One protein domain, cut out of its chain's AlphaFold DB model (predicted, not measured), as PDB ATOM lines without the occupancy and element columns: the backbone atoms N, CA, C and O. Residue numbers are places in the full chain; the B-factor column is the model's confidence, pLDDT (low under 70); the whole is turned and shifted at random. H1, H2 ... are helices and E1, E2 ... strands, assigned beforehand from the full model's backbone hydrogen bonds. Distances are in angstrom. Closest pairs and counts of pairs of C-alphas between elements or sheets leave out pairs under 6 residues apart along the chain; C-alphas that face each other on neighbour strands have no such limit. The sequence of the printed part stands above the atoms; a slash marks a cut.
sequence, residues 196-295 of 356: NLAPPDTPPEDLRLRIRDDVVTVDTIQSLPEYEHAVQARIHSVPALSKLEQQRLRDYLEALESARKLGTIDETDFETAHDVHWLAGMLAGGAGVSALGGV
ATOM      1  N   ASN A 196     168.018 148.009 166.407       91.31
ATOM      2  CA  ASN A 196     166.694 148.601 166.510       91.31
ATOM      3  C   ASN A 196     166.616 149.504 167.748       91.31
ATOM      4  O   ASN A 196     166.605 149.032 168.891       91.31
ATOM      5  N   LEU A 197     166.628 150.816 167.516       90.81
ATOM      6  CA  LEU A 197     166.553 151.838 168.558       90.81
ATOM      7  C   LEU A 197     165.115 152.281 168.810       90.81
ATOM      8  O   LEU A 197     164.786 152.669 169.935       90.81
ATOM      9  N   ALA A 198     164.275 152.211 167.779       91.25
ATOM     10  CA  ALA A 198     162.862 152.514 167.873       91.25
ATOM     11  C   ALA A 198     162.159 151.580 168.882       91.25
ATOM     12  O   ALA A 198     162.488 150.394 168.979       91.25
ATOM     13  N   PRO A 199     161.180 152.090 169.651       91.06
ATOM     14  CA  PRO A 199     160.310 151.243 170.456       91.06
ATOM     15  C   PRO A 199     159.658 150.122 169.624       91.06
ATOM     16  O   PRO A 199     159.297 150.346 168.469       91.06
ATOM     17  N   PRO A 200     159.426 148.931 170.202       89.00
ATOM     18  CA  PRO A 200     158.879 147.788 169.461       89.00
ATOM     19  C   PRO A 200     157.463 148.031 168.917       89.00
ATOM     20  O   PRO A 200     157.073 147.417 167.929       89.00
ATOM     21  N   ASP A 201     156.705 148.936 169.541       90.50
ATOM     22  CA  ASP A 201     155.350 149.313 169.130       90.50
ATOM     23  C   ASP A 201     155.325 150.504 168.148       90.50
ATOM     24  O   ASP A 201     154.255 151.042 167.853       90.50
ATOM     25  N   THR A 202     156.485 150.976 167.673       90.25
ATOM     26  CA  THR A 202     156.547 152.081 166.708       90.25
ATOM     27  C   THR A 202     155.964 151.641 165.363       90.25
ATOM     28  O   THR A 202     156.363 150.602 164.832       90.25
ATOM     29  N   PRO A 203     155.022 152.414 164.794       88.06
ATOM     30  CA  PRO A 203     154.402 152.041 163.536       88.06
ATOM     31  C   PRO A 203     155.423 152.102 162.380       88.06
ATOM     32  O   PRO A 203     156.294 152.978 162.387       88.06
ATOM     33  N   PRO A 204     155.338 151.202 161.380       85.06
ATOM     34  CA  PRO A 204     156.326 151.111 160.303       85.06
ATOM     35  C   PRO A 204     156.569 152.424 159.545       85.06
ATOM     36  O   PRO A 204     157.699 152.708 159.158       85.06
ATOM     37  N   GLU A 205     155.537 153.252 159.368       85.31
ATOM     38  CA  GLU A 205     155.617 154.553 158.693       85.31
ATOM     39  C   GLU A 205     156.503 155.585 159.416       85.31
ATOM     40  O   GLU A 205     157.035 156.503 158.777       85.31
ATOM     41  N   ASP A 206     156.715 155.421 160.722       90.25
ATOM     42  CA  ASP A 206     157.554 156.298 161.542       90.25
ATOM     43  C   ASP A 206     159.000 155.801 161.655       90.25
ATOM     44  O   ASP A 206     159.874 156.565 162.080       90.25
ATOM     45  N   LEU A 207     159.276 154.556 161.248       91.31
ATOM     46  CA  LEU A 207     160.614 153.970 161.293       91.31
ATOM     47  C   LEU A 207     161.517 154.573 160.216       91.31
ATOM     48  O   LEU A 207     161.114 154.810 159.075       91.31
ATOM     49  N   ARG A 208     162.775 154.824 160.566       91.25
ATOM     50  CA  ARG A 208     163.786 155.372 159.662       91.25
ATOM     51  C   ARG A 208     165.046 154.534 159.751       91.25
ATOM     52  O   ARG A 208     165.644 154.414 160.814       91.25
ATOM     53  N   LEU A 209     165.454 153.986 158.612       91.88
ATOM     54  CA  LEU A 209     166.748 153.339 158.481       91.88
ATOM     55  C   LEU A 209     167.827 154.418 158.391       91.88
ATOM     56  O   LEU A 209     167.781 155.270 157.502       91.88
ATOM     57  N   ARG A 210     168.793 154.376 159.300       91.00
ATOM     58  CA  ARG A 210     169.942 155.271 159.313       91.00
ATOM     59  C   ARG A 210     171.205 154.440 159.205       91.00
ATOM     60  O   ARG A 210     171.449 153.523 159.979       91.00
ATOM     61  N   ILE A 211     171.989 154.760 158.192       90.06
ATOM     62  CA  ILE A 211     173.196 154.025 157.848       90.06
ATOM     63  C   ILE A 211     174.380 154.937 158.187       90.06
ATOM     64  O   ILE A 211     174.346 156.136 157.897       90.06
ATOM     65  N   ARG A 212     175.405 154.384 158.832       86.38
ATOM     66  CA  ARG A 212     176.715 154.999 159.087       86.38
ATOM     67  C   ARG A 212     177.817 154.083 158.563       86.38
ATOM     68  O   ARG A 212     177.527 152.975 158.124       86.38
ATOM     69  N   ASP A 213     179.062 154.555 158.622       78.38
ATOM     70  CA  ASP A 213     180.222 153.846 158.071       78.38
ATOM     71  C   ASP A 213     180.317 152.387 158.549       78.38
ATOM     72  O   ASP A 213     180.529 151.516 157.716       78.38
ATOM     73  N   ASP A 214     180.041 152.088 159.821       74.50
ATOM     74  CA  ASP A 214     180.120 150.705 160.329       74.50
ATOM     75  C   ASP A 214     178.811 150.190 160.938       74.50
ATOM     76  O   ASP A 214     178.752 149.064 161.422       74.50
ATOM     77  N   VAL A 215     177.752 151.009 160.949       85.75
ATOM     78  CA  VAL A 215     176.563 150.713 161.759       85.75
ATOM     79  C   VAL A 215     175.269 151.054 161.047       85.75
ATOM     80  O   VAL A 215     175.090 152.160 160.530       85.75
ATOM     81  N   VAL A 216     174.326 150.117 161.102       91.00
ATOM     82  CA  VAL A 216     172.961 150.279 160.607       91.00
ATOM     83  C   VAL A 216     172.012 150.353 161.799       91.00
ATOM     84  O   VAL A 216     171.937 149.432 162.610       91.00
ATOM     85  N   THR A 217     171.279 151.457 161.922       92.75
ATOM     86  CA  THR A 217     170.298 151.657 162.992       92.75
ATOM     87  C   THR A 217     168.901 151.893 162.445       92.75
ATOM     88  O   THR A 217     168.714 152.453 161.363       92.75
ATOM     89  N   VAL A 218     167.899 151.468 163.211       93.19
ATOM     90  CA  VAL A 218     166.492 151.798 162.962       93.19
ATOM     91  C   VAL A 218     166.037 152.764 164.043       93.19
ATOM     92  O   VAL A 218     165.949 152.413 165.218       93.19
ATOM     93  N   ASP A 219     165.782 153.992 163.623       93.50
ATOM     94  CA  ASP A 219     165.370 155.125 164.442       93.50
ATOM     95  C   ASP A 219     163.902 155.485 164.164       93.50
ATOM     96  O   ASP A 219     163.236 154.864 163.331       93.50
ATOM     97  N   THR A 220     163.391 156.519 164.835       94.00
ATOM     98  CA  THR A 220     162.098 157.122 164.496       94.00
ATOM     99  C   THR A 220     162.296 158.475 163.830       94.00
ATOM    100  O   THR A 220     163.296 159.155 164.053       94.00
ATOM    101  N   ILE A 221     161.327 158.927 163.031       90.62
ATOM    102  CA  ILE A 221     161.394 160.262 162.418       90.62
ATOM    103  C   ILE A 221     161.580 161.378 163.462       90.62
ATOM    104  O   ILE A 221     162.274 162.357 163.199       90.62
ATOM    105  N   GLN A 222     161.004 161.225 164.659       91.88
ATOM    106  CA  GLN A 222     161.101 162.217 165.731       91.88
ATOM    107  C   GLN A 222     162.439 162.156 166.486       91.88
ATOM    108  O   GLN A 222     162.784 163.122 167.175       91.88
ATOM    109  N   SER A 223     163.175 161.041 166.394       92.25
ATOM    110  CA  SER A 223     164.486 160.897 167.031       92.25
ATOM    111  C   SER A 223     165.618 161.479 166.193       92.25
ATOM    112  O   SER A 223     166.677 161.763 166.753       92.25
ATOM    113  N   LEU A 224     165.412 161.683 164.889       90.69
ATOM    114  CA  LEU A 224     166.445 162.181 163.985       90.69
ATOM    115  C   LEU A 224     167.047 163.511 164.477       90.69
ATOM    116  O   LEU A 224     166.314 164.366 164.990       90.69
ATOM    117  N   PRO A 225     168.374 163.698 164.334       89.56
ATOM    118  CA  PRO A 225     169.003 164.962 164.674       89.56
ATOM    119  C   PRO A 225     168.430 166.083 163.806       89.56
ATOM    120  O   PRO A 225     168.129 165.900 162.625       89.56
ATOM    121  N   GLU A 226     168.299 167.260 164.408       89.69
ATOM    122  CA  GLU A 226     167.919 168.467 163.684       89.69
ATOM    123  C   GLU A 226     168.995 168.811 162.649       89.69
ATOM    124  O   GLU A 226     170.176 168.501 162.830       89.69
ATOM    125  N   TYR A 227     168.587 169.438 161.544       88.12
ATOM    126  CA  TYR A 227     169.487 169.726 160.425       88.12
ATOM    127  C   TYR A 227     170.727 170.515 160.867       88.12
ATOM    128  O   TYR A 227     171.839 170.188 160.464       88.12
ATOM    129  N   GLU A 228     170.546 171.507 161.739       90.94
ATOM    130  CA  GLU A 228     171.630 172.336 162.274       90.94
ATOM    131  C   GLU A 228     172.654 171.494 163.045       90.94
ATOM    132  O   GLU A 228     173.851 171.575 162.763       90.94
ATOM    133  N   HIS A 229     172.189 170.594 163.918       87.75
ATOM    134  CA  HIS A 229     173.059 169.663 164.640       87.75
ATOM    135  C   HIS A 229     173.779 168.699 163.695       87.75
ATOM    136  O   HIS A 229     174.957 168.413 163.886       87.75
ATOM    137  N   ALA A 230     173.104 168.209 162.650       86.38
ATOM    138  CA  ALA A 230     173.732 167.340 161.660       86.38
ATOM    139  C   ALA A 230     174.841 168.061 160.873       86.38
ATOM    140  O   ALA A 230     175.885 167.469 160.593       86.38
ATOM    141  N   VAL A 231     174.642 169.342 160.541       85.69
ATOM    142  CA  VAL A 231     175.650 170.179 159.875       85.69
ATOM    143  C   VAL A 231     176.832 170.456 160.800       85.69
ATOM    144  O   VAL A 231     177.971 170.266 160.380       85.69
ATOM    145  N   GLN A 232     176.586 170.849 162.051       87.25
ATOM    146  CA  GLN A 232     177.644 171.092 163.035       87.25
ATOM    147  C   GLN A 232     178.476 169.832 163.280       87.25
ATOM    148  O   GLN A 232     179.695 169.854 163.132       87.25
ATOM    149  N   ALA A 233     177.818 168.704 163.548       86.00
ATOM    150  CA  ALA A 233     178.479 167.418 163.728       86.00
ATOM    151  C   ALA A 233     179.361 167.065 162.516       86.00
ATOM    152  O   ALA A 233     180.519 166.683 162.676       86.00
ATOM    153  N   ARG A 234     178.873 167.312 161.291       80.44
ATOM    154  CA  ARG A 234     179.659 167.124 160.064       80.44
ATOM    155  C   ARG A 234     180.881 168.044 159.987       80.44
ATOM    156  O   ARG A 234     181.941 167.571 159.587       80.44
ATOM    157  N   ILE A 235     180.752 169.324 160.339       82.06
ATOM    158  CA  ILE A 235     181.870 170.288 160.350       82.06
ATOM    159  C   ILE A 235     182.960 169.828 161.324       82.06
ATOM    160  O   ILE A 235     184.142 169.864 160.990       82.06
ATOM    161  N   HIS A 236     182.561 169.330 162.493       84.81
ATOM    162  CA  HIS A 236     183.480 168.865 163.529       84.81
ATOM    163  C   HIS A 236     183.935 167.412 163.354       84.81
ATOM    164  O   HIS A 236     184.705 166.915 164.168       84.81
ATOM    165  N   SER A 237     183.501 166.730 162.289       82.56
ATOM    166  CA  SER A 237     183.780 165.304 162.058       82.56
ATOM    167  C   SER A 237     183.340 164.395 163.221       82.56
ATOM    168  O   SER A 237     183.961 163.370 163.485       82.56
ATOM    169  N   VAL A 238     182.251 164.762 163.902       84.50
ATOM    170  CA  VAL A 238     181.617 163.992 164.982       84.50
ATOM    171  C   VAL A 238     180.326 163.354 164.444       84.50
ATOM    172  O   VAL A 238     179.635 163.965 163.624       84.50
ATOM    173  N   PRO A 239     179.949 162.133 164.863       83.19
ATOM    174  CA  PRO A 239     178.679 161.542 164.455       83.19
ATOM    175  C   PRO A 239     177.481 162.330 165.010       83.19
ATOM    176  O   PRO A 239     177.342 162.523 166.215       83.19
ATOM    177  N   ALA A 240     176.559 162.730 164.130       88.19
ATOM    178  CA  ALA A 240     175.307 163.378 164.520       88.19
ATOM    179  C   ALA A 240     174.345 162.355 165.140       88.19
ATOM    180  O   ALA A 240     173.635 161.677 164.398       88.19
ATOM    181  N   LEU A 241     174.341 162.201 166.465       88.56
ATOM    182  CA  LEU A 241     173.527 161.190 167.150       88.56
ATOM    183  C   LEU A 241     172.033 161.542 167.192       88.56
ATOM    184  O   LEU A 241     171.669 162.700 167.401       88.56
ATOM    185  N   SER A 242     171.168 160.534 167.053       91.50
ATOM    186  CA  SER A 242     169.722 160.681 167.264       91.50
ATOM    187  C   SER A 242     169.394 160.856 168.749       91.50
ATOM    188  O   SER A 242     170.175 160.489 169.627       91.50
ATOM    189  N   LYS A 243     168.206 161.377 169.063       91.88
ATOM    190  CA  LYS A 243     167.730 161.514 170.450       91.88
ATOM    191  C   LYS A 243     167.668 160.162 171.171       91.88
ATOM    192  O   LYS A 243     167.946 160.101 172.365       91.88
ATOM    193  N   LEU A 244     167.333 159.083 170.455       90.62
ATOM    194  CA  LEU A 244     167.300 157.729 171.019       90.62
ATOM    195  C   LEU A 244     168.710 157.196 171.286       90.62
ATOM    196  O   LEU A 244     168.933 156.580 172.324       90.62
ATOM    197  N   GLU A 245     169.670 157.485 170.408       89.31
ATOM    198  CA  GLU A 245     171.084 157.153 170.629       89.31
ATOM    199  C   GLU A 245     171.659 157.894 171.826       89.31
ATOM    200  O   GLU A 245     172.292 157.282 172.680       89.31
ATOM    201  N   GLN A 246     171.398 159.200 171.910       90.12
ATOM    202  CA  GLN A 246     171.819 160.026 173.039       90.12
ATOM    203  C   GLN A 246     171.229 159.508 174.353       90.12
ATOM    204  O   GLN A 246     171.938 159.434 175.354       90.12
ATOM    205  N   GLN A 247     169.948 159.120 174.353       90.31
ATOM    206  CA  GLN A 247     169.309 158.555 175.539       90.31
ATOM    207  C   GLN A 247     169.919 157.204 175.918       90.31
ATOM    208  O   GLN A 247     170.298 157.031 177.070       90.31
ATOM    209  N   ARG A 248     170.089 156.277 174.965       86.44
ATOM    210  CA  ARG A 248     170.717 154.974 175.237       86.44
ATOM    211  C   ARG A 248     172.139 155.112 175.760       86.44
ATOM    212  O   ARG A 248     172.526 154.380 176.665       86.44
ATOM    213  N   LEU A 249     172.908 156.044 175.205       86.25
ATOM    214  CA  LEU A 249     174.252 156.346 175.679       86.25
ATOM    215  C   LEU A 249     174.233 156.879 177.113       86.25
ATOM    216  O   LEU A 249     175.029 156.432 177.933       86.25
ATOM    217  N   ARG A 250     173.325 157.807 177.429       87.56
ATOM    218  CA  ARG A 250     173.169 158.322 178.794       87.56
ATOM    219  C   ARG A 250     172.825 157.196 179.768       87.56
ATOM    220  O   ARG A 250     173.510 157.051 180.774       87.56
ATOM    221  N   ASP A 251     171.839 156.371 179.427       86.44
ATOM    222  CA  ASP A 251     171.415 155.232 180.249       86.44
ATOM    223  C   ASP A 251     172.571 154.239 180.470       86.44
ATOM    224  O   ASP A 251     172.766 153.739 181.578       86.44
ATOM    225  N   TYR A 252     173.372 153.988 179.430       83.69
ATOM    226  CA  TYR A 252     174.571 153.150 179.501       83.69
ATOM    227  C   TYR A 252     175.620 153.721 180.464       83.69
ATOM    228  O   TYR A 252     176.122 153.002 181.327       83.69
ATOM    229  N   LEU A 253     175.933 155.015 180.358       84.81
ATOM    230  CA  LEU A 253     176.920 155.668 181.222       84.81
ATOM    231  C   LEU A 253     176.462 155.703 182.689       84.81
ATOM    232  O   LEU A 253     177.257 155.419 183.584       84.81
ATOM    233  N   GLU A 254     175.180 155.976 182.942       87.31
ATOM    234  CA  GLU A 254     174.595 155.944 184.289       87.31
ATOM    235  C   GLU A 254     174.624 154.531 184.896       87.31
ATOM    236  O   GLU A 254     174.939 154.355 186.082       87.31
ATOM    237  N   ALA A 255     174.328 153.506 184.089       83.75
ATOM    238  CA  ALA A 255     174.412 152.110 184.504       83.75
ATOM    239  C   ALA A 255     175.860 151.706 184.828       83.75
ATOM    240  O   ALA A 255     176.096 151.055 185.850       83.75
ATOM    241  N   LEU A 256     176.830 152.155 184.026       82.19
ATOM    242  CA  LEU A 256     178.258 151.889 184.225       82.19
ATOM    243  C   LEU A 256     178.764 152.548 185.511       82.19
ATOM    244  O   LEU A 256     179.426 151.910 186.331       82.19
ATOM    245  N   GLU A 257     178.400 153.809 185.745       85.50
ATOM    246  CA  GLU A 257     178.752 154.524 186.971       85.50
ATOM    247  C   GLU A 257     178.143 153.847 188.212       85.50
ATOM    248  O   GLU A 257     178.805 153.686 189.244       85.50
ATOM    249  N   SER A 258     176.891 153.401 188.107       84.75
ATOM    250  CA  SER A 258     176.189 152.689 189.178       84.75
ATOM    251  C   SER A 258     176.836 151.340 189.489       84.75
ATOM    252  O   SER A 258     177.066 151.017 190.656       84.75
ATOM    253  N   ALA A 259     177.188 150.568 188.461       83.00
ATOM    254  CA  ALA A 259     177.858 149.287 188.626       83.00
ATOM    255  C   ALA A 259     179.265 149.466 189.229       83.00
ATOM    256  O   ALA A 259     179.664 148.708 190.119       83.00
ATOM    257  N   ARG A 260     179.977 150.539 188.851       81.94
ATOM    258  CA  ARG A 260     181.293 150.890 189.406       81.94
ATOM    259  C   ARG A 260     181.200 151.219 190.893       81.94
ATOM    260  O   ARG A 260     182.036 150.770 191.673       81.94
ATOM    261  N   LYS A 261     180.159 151.949 191.307       87.94
ATOM    262  CA  LYS A 261     179.879 152.255 192.722       87.94
ATOM    263  C   LYS A 261     179.585 151.005 193.556       87.94
ATOM    264  O   LYS A 261     179.882 150.994 194.748       87.94
ATOM    265  N   LEU A 262     179.012 149.965 192.950       86.62
ATOM    266  CA  LEU A 262     178.690 148.703 193.624       86.62
ATOM    267  C   LEU A 262     179.870 147.718 193.670       86.62
ATOM    268  O   LEU A 262     179.828 146.774 194.456       86.62
ATOM    269  N   GLY A 263     180.924 147.946 192.877       83.06
ATOM    270  CA  GLY A 263     182.094 147.065 192.811       83.06
ATOM    271  C   GLY A 263     181.793 145.687 192.211       83.06
ATOM    272  O   GLY A 263     182.516 144.734 192.485       83.06
ATOM    273  N   THR A 264     180.711 145.568 191.437       69.50
ATOM    274  CA  THR A 264     180.202 144.303 190.876       69.50
ATOM    275  C   THR A 264     180.301 144.240 189.354       69.50
ATOM    276  O   THR A 264     179.515 143.528 188.739       69.50
ATOM    277  N   ILE A 265     181.196 145.004 188.723       67.94
ATOM    278  CA  ILE A 265     181.305 144.951 187.263       67.94
ATOM    279  C   ILE A 265     182.049 143.670 186.882       67.94
ATOM    280  O   ILE A 265     183.271 143.600 186.975       67.94
ATOM    281  N   ASP A 266     181.286 142.661 186.474       68.69
ATOM    282  CA  ASP A 266     181.736 141.760 185.423       68.69
ATOM    283  C   ASP A 266     181.521 142.505 184.099       68.69
ATOM    284  O   ASP A 266     180.384 142.773 183.704       68.69
ATOM    285  N   GLU A 267     182.616 142.943 183.478       66.00
ATOM    286  CA  GLU A 267     182.593 143.764 182.259       66.00
ATOM    287  C   GLU A 267     181.891 143.023 181.113       66.00
ATOM    288  O   GLU A 267     181.151 143.632 180.344       66.00
ATOM    289  N   THR A 268     182.003 141.691 181.083       66.25
ATOM    290  CA  THR A 268     181.435 140.856 180.017       66.25
ATOM    291  C   THR A 268     179.904 140.772 180.072       66.25
ATOM    292  O   THR A 268     179.229 140.849 179.040       66.25
ATOM    293  N   ASP A 269     179.327 140.703 181.275       63.62
ATOM    294  CA  ASP A 269     177.871 140.726 181.463       63.62
ATOM    295  C   ASP A 269     177.288 142.114 181.147       63.62
ATOM    296  O   ASP A 269     176.162 142.230 180.654       63.62
ATOM    297  N   PHE A 270     178.060 143.175 181.402       66.38
ATOM    298  CA  PHE A 270     177.646 144.551 181.142       66.38
ATOM    299  C   PHE A 270     177.636 144.879 179.643       66.38
ATOM    300  O   PHE A 270     176.681 145.479 179.147       66.38
ATOM    301  N   GLU A 271     178.657 144.424 178.914       64.44
ATOM    302  CA  GLU A 271     178.750 144.550 177.456       64.44
ATOM    303  C   GLU A 271     177.605 143.825 176.745       64.44
ATOM    304  O   GLU A 271     176.983 144.382 175.843       64.44
ATOM    305  N   THR A 272     177.260 142.619 177.202       61.12
ATOM    306  CA  THR A 272     176.171 141.823 176.611       61.12
ATOM    307  C   THR A 272     174.787 142.440 176.868       61.12
ATOM    308  O   THR A 272     173.851 142.227 176.099       61.12
ATOM    309  N   ALA A 273     174.626 143.206 177.953       59.62
ATOM    310  CA  ALA A 273     173.345 143.799 178.335       59.62
ATOM    311  C   ALA A 273     173.021 145.105 177.590       59.62
ATOM    312  O   ALA A 273     171.850 145.488 177.503       59.62
ATOM    313  N   HIS A 274     174.034 145.795 177.063       57.53
ATOM    314  CA  HIS A 274     173.870 147.106 176.455       57.53
ATOM    315  C   HIS A 274     174.469 147.132 175.040       57.53
ATOM    316  O   HIS A 274     175.664 147.370 174.876       57.53
ATOM    317  N   ASP A 275     173.604 147.013 174.020       63.31
ATOM    318  CA  ASP A 275     173.847 147.246 172.571       63.31
ATOM    319  C   ASP A 275     174.289 148.699 172.241       63.31
ATOM    320  O   ASP A 275     173.850 149.322 171.271       63.31
ATOM    321  N   VAL A 276     175.088 149.314 173.107       62.88
ATOM    322  CA  VAL A 276     175.495 150.722 173.105       62.88
ATOM    323  C   VAL A 276     177.022 150.833 173.177       62.88
ATOM    324  O   VAL A 276     177.564 151.919 172.997       62.88
ATOM    325  N   HIS A 277     177.744 149.723 173.370       62.78
ATOM    326  CA  HIS A 277     179.207 149.728 173.383       62.78
ATOM    327  C   HIS A 277     179.791 150.279 172.071       62.78
ATOM    328  O   HIS A 277     180.709 151.095 172.099       62.78
ATOM    329  N   TRP A 278     179.188 149.950 170.922       71.44
ATOM    330  CA  TRP A 278     179.577 150.535 169.634       71.44
ATOM    331  C   TRP A 278     179.349 152.059 169.586       71.44
ATOM    332  O   TRP A 278     180.171 152.780 169.027       71.44
ATOM    333  N   LEU A 279     178.285 152.584 170.216       68.44
ATOM    334  CA  LEU A 279     178.013 154.031 170.310       68.44
ATOM    335  C   LEU A 279     179.050 154.745 171.175       68.44
ATOM    336  O   LEU A 279     179.565 155.792 170.780       68.44
ATOM    337  N   ALA A 280     179.364 154.171 172.339       66.06
ATOM    338  CA  ALA A 280     180.407 154.682 173.219       66.06
ATOM    339  C   ALA A 280     181.769 154.656 172.513       66.06
ATOM    340  O   ALA A 280     182.521 155.627 172.579       66.06
ATOM    341  N   GLY A 281     182.047 153.587 171.766       63.66
ATOM    342  CA  GLY A 281     183.286 153.448 171.025       63.66
ATOM    343  C   GLY A 281     183.447 154.407 169.855       63.66
ATOM    344  O   GLY A 281     184.526 154.970 169.670       63.66
ATOM    345  N   MET A 282     182.367 154.675 169.119       65.75
ATOM    346  CA  MET A 282     182.366 155.715 168.089       65.75
ATOM    347  C   MET A 282     182.642 157.106 168.673       65.75
ATOM    348  O   MET A 282     183.341 157.898 168.049       65.75
ATOM    349  N   LEU A 283     182.085 157.427 169.847       63.47
ATOM    350  CA  LEU A 283     182.244 158.750 170.459       63.47
ATOM    351  C   LEU A 283     183.601 158.960 171.120       63.47
ATOM    352  O   LEU A 283     184.145 160.059 171.066       63.47
ATOM    353  N   ALA A 284     184.150 157.924 171.745       61.09
ATOM    354  CA  ALA A 284     185.406 158.039 172.471       61.09
ATOM    355  C   ALA A 284     186.638 158.031 171.537       61.09
ATOM    356  O   ALA A 284     187.776 158.158 172.000       61.09
ATOM    357  N   GLY A 285     186.421 157.869 170.223       53.53
ATOM    358  CA  GLY A 285     187.464 157.571 169.247       53.53
ATOM    359  C   GLY A 285     188.118 156.215 169.538       53.53
ATOM    360  O   GLY A 285     187.994 155.665 170.631       53.53
ATOM    361  N   GLY A 286     188.870 155.647 168.591       46.53
ATOM    362  CA  GLY A 286     189.523 154.336 168.788       46.53
ATOM    363  C   GLY A 286     190.397 154.227 170.058       46.53
ATOM    364  O   GLY A 286     190.623 153.131 170.573       46.53
ATOM    365  N   ALA A 287     190.832 155.363 170.618       42.28
ATOM    366  CA  ALA A 287     191.555 155.436 171.885       42.28
ATOM    367  C   ALA A 287     190.677 155.153 173.123       42.28
ATOM    368  O   ALA A 287     191.155 154.540 174.075       42.28
ATOM    369  N   GLY A 288     189.400 155.548 173.124       40.34
ATOM    370  CA  GLY A 288     188.514 155.340 174.269       40.34
ATOM    371  C   GLY A 288     187.919 153.933 174.370       40.34
ATOM    372  O   GLY A 288     187.713 153.455 175.480       40.34
ATOM    373  N   VAL A 289     187.741 153.223 173.248       42.38
ATOM    374  CA  VAL A 289     187.410 151.777 173.251       42.38
ATOM    375  C   VAL A 289     188.560 150.958 173.825       42.38
ATOM    376  O   VAL A 289     188.349 150.070 174.645       42.38
ATOM    377  N   SER A 290     189.793 151.308 173.453       43.91
ATOM    378  CA  SER A 290     190.998 150.657 173.980       43.91
ATOM    379  C   SER A 290     191.158 150.881 175.491       43.91
ATOM    380  O   SER A 290     191.681 150.018 176.190       43.91
ATOM    381  N   ALA A 291     190.671 152.013 176.011       39.50
ATOM    382  CA  ALA A 291     190.620 152.299 177.445       39.50
ATOM    383  C   ALA A 291     189.468 151.582 178.183       39.50
ATOM    384  O   ALA A 291     189.512 151.480 179.407       39.50
ATOM    385  N   LEU A 292     188.465 151.074 177.454       39.25
ATOM    386  CA  LEU A 292     187.346 150.275 177.974       39.25
ATOM    387  C   LEU A 292     187.611 148.755 177.933       39.25
ATOM    388  O   LEU A 292     186.716 147.986 178.246       39.25
ATOM    389  N   GLY A 293     188.830 148.316 177.593       34.75
ATOM    390  CA  GLY A 293     189.290 146.937 177.830       34.75
ATOM    391  C   GLY A 293     189.066 145.923 176.700       34.75
ATOM    392  O   GLY A 293     189.562 144.802 176.793       34.75
ATOM    393  N   GLY A 294     188.409 146.297 175.598       39.94
ATOM    394  CA  GLY A 294     188.105 145.381 174.493       39.94
ATOM    395  C   GLY A 294     189.104 145.450 173.333       39.94
ATOM    396  O   GLY A 294     189.063 146.373 172.520       39.94
ATOM    397  N   VAL A 295     189.962 144.437 173.189       37.12
ATOM    398  CA  VAL A 295     190.775 144.216 171.978       37.12
ATOM    399  C   VAL A 295     189.858 143.754 170.837       37.12
ATOM    400  O   VAL A 295     189.633 142.564 170.654       37.12
TER     401      VAL A 295
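Overview. This is residues 196 to 295 of the 356 residues of the protein "Acetoin utilization" of Micractinium conductrix (UniProt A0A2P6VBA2). One long helix, H2, runs like a bar, with a small hairpin of two strands, E1 and E2, near its first end and H1 off to the side of that end. From its far end the printed part folds back through three short helices: H3 beside the far half of H2, H4 crosswise near residues 245 to 249 of H2, and H5 beyond H4. The contacts between these parts are few. The printed part has 100 residues, with two named strands followed by five named helices, in the order E1, E2, H1, H2, H3, H4, H5; the sheet is E1 - E2, antiparallel, and the class is mostly helix. It is only just compact, close to loose, with a radius of gyration of the C-alphas of 14.9 A and spans of 42 by 35 by 21 A.

Along the chain. Residues 196 to 206 come before the first named element. E1 is residues 207 to 211, 13.0 A long, and begins with C-alpha 207 at (160.614, 153.970, 161.293). E2 is residues 216 to 220, 13.4 A long. H1 is residues 227 to 235, 12.4 A long. H2, residues 243 to 262, is the longest helix at 28.7 A, from C-alpha 243 at (167.730, 161.514, 170.450) to C-alpha 262 at (178.690, 148.703, 193.624). H3 is residues 267 to 273, 10.0 A; H4 is residues 277 to 283, 10.0 A; H5 is residues 285 to 291, 10.2 A, and ends with C-alpha 291 at (190.620, 152.299, 177.445).

Arrangement. E1 and E2 form an antiparallel hairpin at 148 degrees, with N 208 and O 219 as well as N 210 and O 217 within hydrogen-bond range, each pair at 2.8 A. The closest C-alphas of E2 and H2 are those of Asp 219 and Leu 244, 7.3 A apart. H1 touches no helix and is apart from E1. H2 and H3 are close but not clearly touching, their closest C-alphas, Leu 256 and Phe 270, being 8.0 A apart; they run opposite ways at a steep tilt of 37 degrees, only just more than shallow. With residues 245 to 249 alone, H2 only just touches H4, with 3 pairs of C-alphas within 8 A, the closest being Leu 249 and Ala 280 at 6.8 A; their steep tilt of 69 degrees is only just short of about perpendicular. H3 and H4 are close but not clearly touching, about perpendicular at 82 degrees, with the C-alphas of Glu 271 and His 277 closest at 6.6 A. H4 and H5 only just touch, with 3 pairs of C-alphas within 8 A, and only at the corner, the closest being Gly 281 and Val 289 at 5.0 A. H5 is apart from H2 and H3. In H1, H2, H3 and H4 every O i to N i+4 pair is within hydrogen-bond range; in H5 it is 1 of 3, beside 2 of 4 O i to N i+3 pairs.

Size, cuts and confidence. The two C-alphas farthest apart, those of Glu 205 and Gly 263, are 43.8 A apart. The printed part has no cut and no long link. The mean pLDDT of the printed part is 77.8; residues 264 to 277 and 279 to 295 are under 70, and H5 has a mean of 44.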